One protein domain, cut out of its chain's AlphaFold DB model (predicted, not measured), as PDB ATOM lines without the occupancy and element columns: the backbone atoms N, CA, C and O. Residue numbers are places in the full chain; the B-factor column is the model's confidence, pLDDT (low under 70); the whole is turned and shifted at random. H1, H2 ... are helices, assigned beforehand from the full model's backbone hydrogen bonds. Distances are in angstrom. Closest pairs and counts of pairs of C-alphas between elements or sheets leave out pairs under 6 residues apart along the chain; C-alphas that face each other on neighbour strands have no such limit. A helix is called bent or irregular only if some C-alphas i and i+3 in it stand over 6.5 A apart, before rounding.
ATOM      1  N   GLU A   4     -45.176 -20.478  43.058       76.38
ATOM      2  CA  GLU A   4     -44.431 -21.704  43.275       76.38
ATOM      3  C   GLU A   4     -43.056 -21.618  42.612       76.38
ATOM      4  O   GLU A   4     -42.067 -21.887  43.284       76.38
ATOM      5  N   GLU A   5     -42.977 -21.104  41.376       76.38
ATOM      6  CA  GLU A   5     -41.697 -20.811  40.717       76.38
ATOM      7  C   GLU A   5     -40.876 -19.846  41.580       76.38
ATOM      8  O   GLU A   5     -39.724 -20.119  41.888       76.38
ATOM      9  N   TYR A   6     -41.464 -18.737  42.052       74.81
ATOM     10  CA  TYR A   6     -40.741 -17.769  42.891       74.81
ATOM     11  C   TYR A   6     -40.165 -18.394  44.172       74.81
ATOM     12  O   TYR A   6     -39.044 -18.074  44.565       74.81
ATOM     13  N   LYS A   7     -40.920 -19.287  44.821       78.19
ATOM     14  CA  LYS A   7     -40.449 -20.004  46.014       78.19
ATOM     15  C   LYS A   7     -39.304 -20.955  45.696       78.19
ATOM     16  O   LYS A   7     -38.372 -21.016  46.483       78.19
ATOM     17  N   GLU A   8     -39.371 -21.651  44.567       81.25
ATOM     18  CA  GLU A   8     -38.304 -22.537  44.102       81.25
ATOM     19  C   GLU A   8     -37.013 -21.750  43.812       81.25
ATOM     20  O   GLU A   8     -35.936 -22.126  44.268       81.25
ATOM     21  N   TRP A   9     -37.120 -20.588  43.157       78.94
ATOM     22  CA  TRP A   9     -35.976 -19.696  42.931       78.94
ATOM     23  C   TRP A   9     -35.385 -19.148  44.237       78.94
ATOM     24  O   TRP A   9     -34.167 -19.042  44.353       78.94
ATOM     25  N   MET A  10     -36.224 -18.819  45.223       73.62
ATOM     26  CA  MET A  10     -35.769 -18.391  46.552       73.62
ATOM     27  C   MET A  10     -35.098 -19.533  47.330       73.62
ATOM     28  O   MET A  10     -34.080 -19.295  47.965       73.62
ATOM     29  N   SER A  11     -35.615 -20.768  47.259       75.50
ATOM     30  CA  SER A  11     -34.988 -21.908  47.945       75.50
ATOM     31  C   SER A  11     -33.622 -22.258  47.364       75.50
ATOM     32  O   SER A  11     -32.731 -22.638  48.109       75.50
ATOM     33  N   ILE A  12     -33.430 -22.075  46.052       78.25
ATOM     34  CA  ILE A  12     -32.117 -22.262  45.422       78.25
ATOM     35  C   ILE A  12     -31.106 -21.235  45.954       78.25
ATOM     36  O   ILE A  12     -29.959 -21.595  46.180       78.25
ATOM     37  N   ASP A  13     -31.516 -19.982  46.180       72.06
ATOM     38  CA  ASP A  13     -30.646 -18.942  46.761       72.06
ATOM     39  C   ASP A  13     -30.240 -19.279  48.208       72.06
ATOM     40  O   ASP A  13     -29.079 -19.109  48.574       72.06
ATOM     41  N   ASP A  14     -31.169 -19.833  48.999       69.69
ATOM     42  CA  ASP A  14     -30.919 -20.275  50.380       69.69
ATOM     43  C   ASP A  14     -30.010 -21.525  50.459       69.69
ATOM     44  O   ASP A  14     -29.245 -21.672  51.417       69.69
ATOM     45  N   ASP A  15     -30.067 -22.410  49.457       70.88
ATOM     46  CA  ASP A  15     -29.245 -23.627  49.360       70.88
ATOM     47  C   ASP A  15     -27.851 -23.374  48.757       70.88
ATOM     48  O   ASP A  15     -26.963 -24.232  48.849       70.88
ATOM     49  N   ILE A  16     -27.619 -22.205  48.152       67.06
ATOM     50  CA  ILE A  16     -26.288 -21.803  47.693       67.06
ATOM     51  C   ILE A  16     -25.500 -21.319  48.918       67.06
ATOM     52  O   ILE A  16     -25.834 -20.290  49.508       67.06
ATOM     53  N   PRO A  17     -24.421 -22.012  49.328       66.25
ATOM     54  CA  PRO A  17     -23.620 -21.559  50.454       66.25
ATOM     55  C   PRO A  17     -23.078 -20.154  50.165       66.25
ATOM     56  O   PRO A  17     -22.302 -19.965  49.228       66.25
ATOM     57  N   VAL A  18     -23.480 -19.186  51.003       57.06
ATOM     58  CA  VAL A  18     -23.236 -17.730  50.877       57.06
ATOM     59  C   VAL A  18     -21.781 -17.358  50.565       57.06
ATOM     60  O   VAL A  18     -21.519 -16.290  50.019       57.06
ATOM     61  N   ALA A  19     -20.824 -18.231  50.857       53.59
ATOM     62  CA  ALA A  19     -19.497 -18.171  50.272       53.59
ATOM     63  C   ALA A  19     -18.819 -19.537  50.417       53.59
ATOM     64  O   ALA A  19     -18.221 -19.831  51.454       53.59
ATOM     65  N   ALA A  20     -18.780 -20.336  49.349       60.03
ATOM     66  CA  ALA A  20     -17.486 -20.947  49.068       60.03
ATOM     67  C   ALA A  20     -16.526 -19.761  48.922       60.03
ATOM     68  O   ALA A  20     -16.796 -18.855  48.132       60.03
ATOM     69  N   THR A  21     -15.501 -19.681  49.771       63.69
ATOM     70  CA  THR A  21     -14.512 -18.596  49.732       63.69
ATOM     71  C   THR A  21     -13.669 -18.808  48.481       63.69
ATOM     72  O   THR A  21     -12.543 -19.275  48.572       63.69
ATOM     73  N   LEU A  22     -14.264 -18.563  47.313       66.19
ATOM     74  CA  LEU A  22     -13.597 -18.656  46.034       66.19
ATOM     75  C   LEU A  22     -12.534 -17.578  46.045       66.19
ATOM     76  O   LEU A  22     -12.817 -16.379  46.060       66.19
ATOM     77  N   THR A  23     -11.300 -18.039  46.143       65.94
ATOM     78  CA  THR A  23     -10.141 -17.173  46.095       65.94
ATOM     79  C   THR A  23     -10.030 -16.588  44.691       65.94
ATOM     80  O   THR A  23     -10.402 -17.233  43.707       65.94
ATOM     81  N   ASP A  24      -9.477 -15.377  44.577       63.91
ATOM     82  CA  ASP A  24      -9.210 -14.736  43.280       63.91
ATOM     83  C   ASP A  24      -8.473 -15.699  42.317       63.91
ATOM     84  O   ASP A  24      -8.681 -15.663  41.106       63.91
ATOM     85  N   LEU A  25      -7.669 -16.625  42.862       67.69
ATOM     86  CA  LEU A  25      -6.945 -17.653  42.116       67.69
ATOM     87  C   LEU A  25      -7.859 -18.717  41.490       67.69
ATOM     88  O   LEU A  25      -7.658 -19.064  40.330       67.69
ATOM     89  N   GLU A  26      -8.851 -19.225  42.220       71.38
ATOM     90  CA  GLU A  26      -9.791 -20.240  41.715       71.38
ATOM     91  C   GLU A  26     -10.690 -19.662  40.618       71.38
ATOM     92  O   GLU A  26     -10.963 -20.323  39.616       71.38
ATOM     93  N   ILE A  27     -11.074 -18.390  40.756       70.50
ATOM     94  CA  ILE A  27     -11.825 -17.658  39.729       70.50
ATOM     95  C   ILE A  27     -10.952 -17.456  38.485       70.50
ATOM     96  O   ILE A  27     -11.386 -17.738  37.368       70.50
ATOM     97  N   CYS A  28      -9.698 -17.029  38.661       69.06
ATOM     98  CA  CYS A  28      -8.752 -16.903  37.552       69.06
ATOM     99  C   CYS A  28      -8.493 -18.245  36.852       69.06
ATOM    100  O   CYS A  28      -8.369 -18.281  35.633       69.06
ATOM    101  N   GLN A  29      -8.409 -19.348  37.597       68.31
ATOM    102  CA  GLN A  29      -8.210 -20.684  37.032       68.31
ATOM    103  C   GLN A  29      -9.429 -21.172  36.247       68.31
ATOM    104  O   GLN A  29      -9.249 -21.728  35.168       68.31
ATOM    105  N   ALA A  30     -10.646 -20.919  36.732       68.44
ATOM    106  CA  ALA A  30     -11.867 -21.247  36.000       68.44
ATOM    107  C   ALA A  30     -11.962 -20.463  34.677       68.44
ATOM    108  O   ALA A  30     -12.232 -21.046  33.633       68.44
ATOM    109  N   ILE A  31     -11.631 -19.165  34.698       68.50
ATOM    110  CA  ILE A  31     -11.583 -18.326  33.487       68.50
ATOM    111  C   ILE A  31     -10.503 -18.825  32.511       68.50
ATOM    112  O   ILE A  31     -10.731 -18.862  31.304       68.50
ATOM    113  N   LYS A  32      -9.333 -19.239  33.020       63.97
ATOM    114  CA  LYS A  32      -8.255 -19.821  32.200       63.97
ATOM    115  C   LYS A  32      -8.650 -21.158  31.572       63.97
ATOM    116  O   LYS A  32      -8.259 -21.410  30.439       63.97
ATOM    117  N   ALA A  33      -9.387 -22.003  32.292       62.25
ATOM    118  CA  ALA A  33      -9.817 -23.311  31.801       62.25
ATOM    119  C   ALA A  33     -10.773 -23.191  30.603       62.25
ATOM    120  O   ALA A  33     -10.631 -23.948  29.649       62.25
ATOM    121  N   ASP A  34     -11.666 -22.197  30.613       61.50
ATOM    122  CA  ASP A  34     -12.571 -21.913  29.490       61.50
ATOM    123  C   ASP A  34     -11.880 -21.191  28.315       61.50
ATOM    124  O   ASP A  34     -12.342 -21.274  27.178       61.50
ATOM    125  N   ALA A  35     -10.771 -20.482  28.565       59.31
ATOM    126  CA  ALA A  35     -10.002 -19.762  27.543       59.31
ATOM    127  C   ALA A  35      -8.899 -20.609  26.873       59.31
ATOM    128  O   ALA A  35      -8.243 -20.142  25.940       59.31
ATOM    129  N   SER A  36      -8.658 -21.837  27.343       61.72
ATOM    130  CA  SER A  36      -7.554 -22.674  26.866       61.72
ATOM    131  C   SER A  36      -7.999 -23.628  25.756       61.72
ATOM    132  O   SER A  36      -8.352 -24.774  26.012       61.72
ATOM    133  N   ASP A  37      -7.910 -23.157  24.508       61.09
ATOM    134  CA  ASP A  37      -7.772 -24.018  23.317       61.09
ATOM    135  C   ASP A  37      -6.374 -23.871  22.668       61.09
ATOM    136  O   ASP A  37      -6.169 -24.150  21.491       61.09
ATOM    137  N   GLY A  38      -5.375 -23.443  23.453       59.50
ATOM    138  CA  GLY A  38      -3.962 -23.507  23.062       59.50
ATOM    139  C   GLY A  38      -3.272 -22.176  22.766       59.50
ATOM    140  O   GLY A  38      -2.697 -22.025  21.692       59.50
ATOM    141  N   ASP A  39      -3.236 -21.253  23.731       51.97
ATOM    142  CA  ASP A  39      -2.262 -20.156  23.702       51.97
ATOM    143  C   ASP A  39      -1.562 -19.991  25.058       51.97
ATOM    144  O   ASP A  39      -2.147 -20.177  26.129       51.97
ATOM    145  N   GLU A  40      -0.266 -19.721  24.981       57.25
ATOM    146  CA  GLU A  40       0.672 -19.591  26.087       57.25
ATOM    147  C   GLU A  40       0.224 -18.424  26.979       57.25
ATOM    148  O   GLU A  40      -0.053 -17.330  26.503       57.25
ATOM    149  N   CYS A  41       0.066 -18.672  28.282       58.31
ATOM    150  CA  CYS A  41      -0.561 -17.756  29.238       58.31
ATOM    151  C   CYS A  41       0.154 -16.388  29.305       58.31
ATOM    152  O   CYS A  41       1.022 -16.181  30.152       58.31
ATOM    153  N   VAL A  42      -0.255 -15.432  28.464       53.50
ATOM    154  CA  VAL A  42       0.121 -14.019  28.576       53.50
ATOM    155  C   VAL A  42      -0.638 -13.420  29.764       53.50
ATOM    156  O   VAL A  42      -1.861 -13.279  29.749       53.50
ATOM    157  N   GLU A  43       0.101 -13.071  30.815       55.19
ATOM    158  CA  GLU A  43      -0.384 -12.453  32.060       55.19
ATOM    159  C   GLU A  43      -1.139 -11.120  31.837       55.19
ATOM    160  O   GLU A  43      -1.889 -10.681  32.704       55.19
ATOM    161  N   GLU A  44      -1.016 -10.506  30.656       54.12
ATOM    162  CA  GLU A  44      -1.600  -9.198  30.321       54.12
ATOM    163  C   GLU A  44      -3.126  -9.185  30.111       54.12
ATOM    164  O   GLU A  44      -3.706  -8.103  30.077       54.12
ATOM    165  N   ASN A  45      -3.801 -10.338  30.007       61.75
ATOM    166  CA  ASN A  45      -5.259 -10.407  29.770       61.75
ATOM    167  C   ASN A  45      -6.063 -11.027  30.923       61.75
ATOM    168  O   ASN A  45      -7.245 -11.341  30.756       61.75
ATOM    169  N   LEU A  46      -5.461 -11.224  32.099       60.38
ATOM    170  CA  LEU A  46      -6.244 -11.615  33.268       60.38
ATOM    171  C   LEU A  46      -7.003 -10.397  33.802       60.38
ATOM    172  O   LEU A  46      -6.373  -9.359  34.021       60.38
ATOM    173  N   PRO A  47      -8.328 -10.501  34.038       65.94
ATOM    174  CA  PRO A  47      -9.088  -9.402  34.609       65.94
ATOM    175  C   PRO A  47      -8.444  -8.995  35.929       65.94
ATOM    176  O   PRO A  47      -8.332  -9.795  36.858       65.94
ATOM    177  N   THR A  48      -8.009  -7.747  36.021       76.19
ATOM    178  CA  THR A  48      -7.427  -7.235  37.258       76.19
ATOM    179  C   THR A  48      -8.477  -7.232  38.367       76.19
ATOM    180  O   THR A  48      -9.673  -7.058  38.123       76.19
ATOM    181  N   ASN A  49      -8.040  -7.316  39.627       77.25
ATOM    182  CA  ASN A  49      -8.941  -7.221  40.786       77.25
ATOM    183  C   ASN A  49      -9.862  -5.980  40.734       77.25
ATOM    184  O   ASN A  49     -10.976  -5.999  41.255       77.25
ATOM    185  N   SER A  50      -9.423  -4.897  40.082       75.25
ATOM    186  CA  SER A  50     -10.236  -3.704  39.815       75.25
ATOM    187  C   SER A  50     -11.384  -3.973  38.833       75.25
ATOM    188  O   SER A  50     -12.517  -3.553  39.070       75.25
ATOM    189  N   GLU A  51     -11.121  -4.696  37.748       81.25
ATOM    190  CA  GLU A  51     -12.110  -5.059  36.729       81.25
ATOM    191  C   GLU A  51     -13.124  -6.070  37.264       81.25
ATOM    192  O   GLU A  51     -14.327  -5.873  37.085       81.25
ATOM    193  N   MET A  52     -12.670  -7.069  38.025       81.75
ATOM    194  CA  MET A  52     -13.558  -8.021  38.701       81.75
ATOM    195  C   MET A  52     -14.501  -7.323  39.689       81.75
ATOM    196  O   MET A  52     -15.707  -7.567  39.680       81.75
ATOM    197  N   ARG A  53     -13.989  -6.384  40.499       82.19
ATOM    198  CA  ARG A  53     -14.822  -5.588  41.418       82.19
ATOM    199  C   ARG A  53     -15.852  -4.732  40.684       82.19
ATOM    200  O   ARG A  53     -16.980  -4.611  41.158       82.19
ATOM    201  N   LYS A  54     -15.495  -4.155  39.532       78.19
ATOM    202  CA  LYS A  54     -16.439  -3.393  38.696       78.19
ATOM    203  C   LYS A  54     -17.533  -4.292  38.125       78.19
ATOM    204  O   LYS A  54     -18.704  -3.929  38.203       78.19
ATOM    205  N   ALA A  55     -17.172  -5.463  37.599       81.69
ATOM    206  CA  ALA A  55     -18.134  -6.440  37.098       81.69
ATOM    207  C   ALA A  55     -19.098  -6.897  38.207       81.69
ATOM    208  O   ALA A  55     -20.311  -6.937  37.993       81.69
ATOM    209  N   LEU A  56     -18.579  -7.137  39.417       84.12
ATOM    210  CA  LEU A  56     -19.383  -7.482  40.589       84.12
ATOM    211  C   LEU A  56     -20.357  -6.356  40.981       84.12
ATOM    212  O   LEU A  56     -21.522  -6.634  41.262       84.12
ATOM    213  N   ASP A  57     -19.920  -5.091  40.985       83.75
ATOM    214  CA  ASP A  57     -20.806  -3.958  41.308       83.75
ATOM    215  C   ASP A  57     -21.933  -3.802  40.273       83.75
ATOM    216  O   ASP A  57     -23.093  -3.586  40.635       83.75
ATOM    217  N   ILE A  58     -21.619  -3.987  38.986       88.62
ATOM    218  CA  ILE A  58     -22.609  -3.973  37.899       88.62
ATOM    219  C   ILE A  58     -23.623  -5.107  38.085       88.62
ATOM    220  O   ILE A  58     -24.833  -4.861  38.035       88.62
ATOM    221  N   LEU A  59     -23.146  -6.328  38.343       85.12
ATOM    222  CA  LEU A  59     -24.000  -7.487  38.595       85.12
ATOM    223  C   LEU A  59     -24.922  -7.231  39.792       85.12
ATOM    224  O   LEU A  59     -26.140  -7.382  39.681       85.12
ATOM    225  N   LYS A  60     -24.364  -6.761  40.911       86.19
ATOM    226  CA  LYS A  60     -25.111  -6.449  42.134       86.19
ATOM    227  C   LYS A  60     -26.217  -5.426  41.877       86.19
ATOM    228  O   LYS A  60     -27.351  -5.638  42.307       86.19
ATOM    229  N   ARG A  61     -25.928  -4.349  41.139       85.88
ATOM    230  CA  ARG A  61     -26.930  -3.338  40.756       85.88
ATOM    231  C   ARG A  61     -28.035  -3.924  39.875       85.88
ATOM    232  O   ARG A  61     -29.211  -3.646  40.112       85.88
ATOM    233  N   GLY A  62     -27.677  -4.748  38.889       80.44
ATOM    234  CA  GLY A  62     -28.639  -5.413  38.006       80.44
ATOM    235  C   GLY A  62     -29.582  -6.347  38.769       80.44
ATOM    236  O   GLY A  62     -30.802  -6.280  38.591       80.44
ATOM    237  N   VAL A  63     -29.028  -7.158  39.674       83.81
ATOM    238  CA  VAL A  63     -29.785  -8.065  40.550       83.81
ATOM    239  C   VAL A  63     -30.711  -7.281  41.480       83.81
ATOM    240  O   VAL A  63     -31.901  -7.582  41.544       83.81
ATOM    241  N   GLN A  64     -30.221  -6.228  42.140       81.62
ATOM    242  CA  GLN A  64     -31.043  -5.386  43.019       81.62
ATOM    243  C   GLN A  64     -32.224  -4.741  42.276       81.62
ATOM    244  O   GLN A  64     -33.364  -4.768  42.752       81.62
ATOM    245  N   HIS A  65     -31.983  -4.192  41.082       80.75
ATOM    246  CA  HIS A  65     -33.036  -3.564  40.285       80.75
ATOM    247  C   HIS A  65     -34.099  -4.574  39.827       80.75
ATOM    248  O   HIS A  65     -35.303  -4.303  39.888       80.75
ATOM    249  N   ARG A  66     -33.680  -5.772  39.401       80.31
ATOM    250  CA  ARG A  66     -34.622  -6.837  39.031       80.31
ATOM    251  C   ARG A  66     -35.387  -7.362  40.243       80.31
ATOM    252  O   ARG A  66     -36.603  -7.476  40.160       80.31
ATOM    253  N   SER A  67     -34.722  -7.591  41.372       78.88
ATOM    254  CA  SER A  67     -35.349  -8.091  42.605       78.88
ATOM    255  C   SER A  67     -36.449  -7.155  43.122       78.88
ATOM    256  O   SER A  67     -37.556  -7.599  43.429       78.88
ATOM    257  N   THR A  68     -36.219  -5.837  43.128       82.69
ATOM    258  CA  THR A  68     -37.265  -4.870  43.518       82.69
ATOM    259  C   THR A  68     -38.462  -4.867  42.564       82.69
ATOM    260  O   THR A  68     -39.602  -4.721  43.011       82.69
ATOM    261  N   SER A  69     -38.221  -5.058  41.266       79.50
ATOM    262  CA  SER A  69     -39.276  -5.161  40.253       79.50
ATOM    263  C   SER A  69     -40.091  -6.447  40.432       79.50
ATOM    264  O   SER A  69     -41.320  -6.388  40.467       79.50
ATOM    265  N   PHE A  70     -39.420  -7.582  40.661       75.81
ATOM    266  CA  PHE A  70     -40.056  -8.866  40.977       75.81
ATOM    267  C   PHE A  70     -40.886  -8.805  42.260       75.81
ATOM    268  O   PHE A  70     -42.034  -9.242  42.267       75.81
ATOM    269  N   LYS A  71     -40.361  -8.193  43.328       81.56
ATOM    270  CA  LYS A  71     -41.084  -8.033  44.598       81.56
ATOM    271  C   LYS A  71     -42.384  -7.245  44.426       81.56
ATOM    272  O   LYS A  71     -43.412  -7.636  44.966       81.56
ATOM    273  N   LYS A  72     -42.362  -6.153  43.653       81.69
ATOM    274  CA  LYS A  72     -43.571  -5.365  43.357       81.69
ATOM    275  C   LYS A  72     -44.608  -6.177  42.579       81.69
ATOM    276  O   LYS A  72     -45.790  -6.095  42.900       81.69
ATOM    277  N   GLN A  73     -44.171  -6.956  41.589       77.06
ATOM    278  CA  GLN A  73     -45.064  -7.823  40.821       77.06
ATOM    279  C   GLN A  73     -45.694  -8.909  41.707       77.06
ATOM    280  O   GLN A  73     -46.905  -9.097  41.661       77.06
ATOM    281  N   TYR A  74     -44.896  -9.556  42.559       76.31
ATOM    282  CA  TYR A  74     -45.382 -10.554  43.510       76.31
ATOM    283  C   TYR A  74     -46.423  -9.979  44.481       76.31
ATOM    284  O   TYR A  74     -47.479 -10.575  44.675       76.31
ATOM    285  N   GLU A  75     -46.161  -8.808  45.076       86.19
ATOM    286  CA  GLU A  75     -47.134  -8.168  45.972       86.19
ATOM    287  C   GLU A  75     -48.429  -7.807  45.224       86.19
ATOM    288  O   GLU A  75     -49.512  -8.052  45.748       86.19
ATOM    289  N   TYR A  76     -48.352  -7.299  43.988       81.31
ATOM    290  CA  TYR A  76     -49.543  -7.020  43.175       81.31
ATOM    291  C   TYR A  76     -50.372  -8.282  42.889       81.31
ATOM    292  O   TYR A  76     -51.590  -8.262  43.036       81.31
ATOM    293  N   GLU A  77     -49.723  -9.390  42.522       80.62
ATOM    294  CA  GLU A  77     -50.391 -10.674  42.273       80.62
ATOM    295  C   GLU A  77     -50.936 -11.322  43.562       80.62
ATOM    296  O   GLU A  77     -51.890 -12.088  43.501       80.62
ATOM    297  N   LYS A  78     -50.377 -11.008  44.739       73.19
ATOM    298  CA  LYS A  78     -50.823 -11.543  46.038       73.19
ATOM    299  C   LYS A  78     -52.142 -10.937  46.536       73.19
ATOM    300  O   LYS A  78     -52.865 -11.626  47.252       73.19
ATOM    301  N   TYR A  79     -52.418  -9.667  46.229       75.75
ATOM    302  CA  TYR A  79     -53.637  -8.959  46.669       75.75
ATOM    303  C   TYR A  79     -54.712  -8.850  45.577       75.75
ATOM    304  O   TYR A  79     -55.692  -8.128  45.761       75.75
ATOM    305  N   LYS A  80     -54.518  -9.534  44.449       63.16
ATOM    306  CA  LYS A  80     -55.502  -9.684  43.379       63.16
ATOM    307  C   LYS A  80     -56.252 -11.002  43.542       63.16
ATOM    308  O   LYS A  80     -57.461 -11.006  43.230       63.16
TER     309      LYS A  80
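Overview. This is residues 4 to 80 of the 80 residues of an uncharacterized protein of Araneus ventricosus (UniProt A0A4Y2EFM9). The model is a long, open U of three helices with an empty space between its arms: H1 and the link after it make one arm, the long helix H3 makes the other, and H2 with the loop of residues 36 to 48 makes the turn at one end. H2 stands crosswise to H3 there, and no helix touches another. The printed part has 77 residues, with three named helices in the order H1, H2, H3 and no named strand; the class is all helix. It is extended, with a radius of gyration of the C-alphas of 18.2 A, and its C-alphas span 60 by 24 by 23 A, a rod in outline with H3 running along its length.

Along the chain. The printed part begins with H1, residues 4 to 15, whose first C-alpha, that of Glu 4, is at (-44.431, -21.704, 43.275). H1 measures 16.5 A from first to last C-alpha. A short link of 8 residues leads to H2, residues 24 to 35, also 16.5 A long, with C-alpha 24 at (-9.210, -14.736, 43.280). A long link of 13 residues, 36 to 48, leads to H3, residues 49 to 78, the longest helix at 42.4 A. H3 begins with C-alpha 49 at (-8.941, -7.221, 40.786) and ends with C-alpha 78 at (-50.823, -11.543, 46.038).

Arrangement. H1 is apart from H2 and also from H3. Residues 7 to 23, of which 7 to 15 belong to H1, stand free. H2 and H3 are close but not clearly touching, with 1 pair of C-alphas within 8 A, those of Asp 24 and Asn 49, 7.9 A apart. Their lines are about perpendicular, at 88 degrees, and their centres are 24.8 A apart. In H1, H2 and H3 every backbone O i to N i+4 pair is within hydrogen-bond range. No helix is bent or irregular.

Size, cuts and confidence. The two C-alphas farthest apart are those of Glu 40 and Lys 80, 59.6 A, while the first and last printed C-alphas, those of Glu 4 and Lys 80, are 16.3 A apart. The printed part has no cut, and Lys 80 is the chain's last residue. The long link, residues 36 to 48, has its C-alphas 16 to 28 A from the mean of the C-alphas. Also standing free are residues 33 to 40, of which 33 to 35 belong to H2, residues 56 to 69 of H3, and residues 75 to 80, of which 75 to 78 belong to H3. The mean pLDDT of the printed part is 72.1; 32 residues are under 70, namely residue 14, residues 16 to 25, residues 28 to 47 and residue 80. The mean pLDDT is 75 for H1, 66 for H2 and 81 for H3.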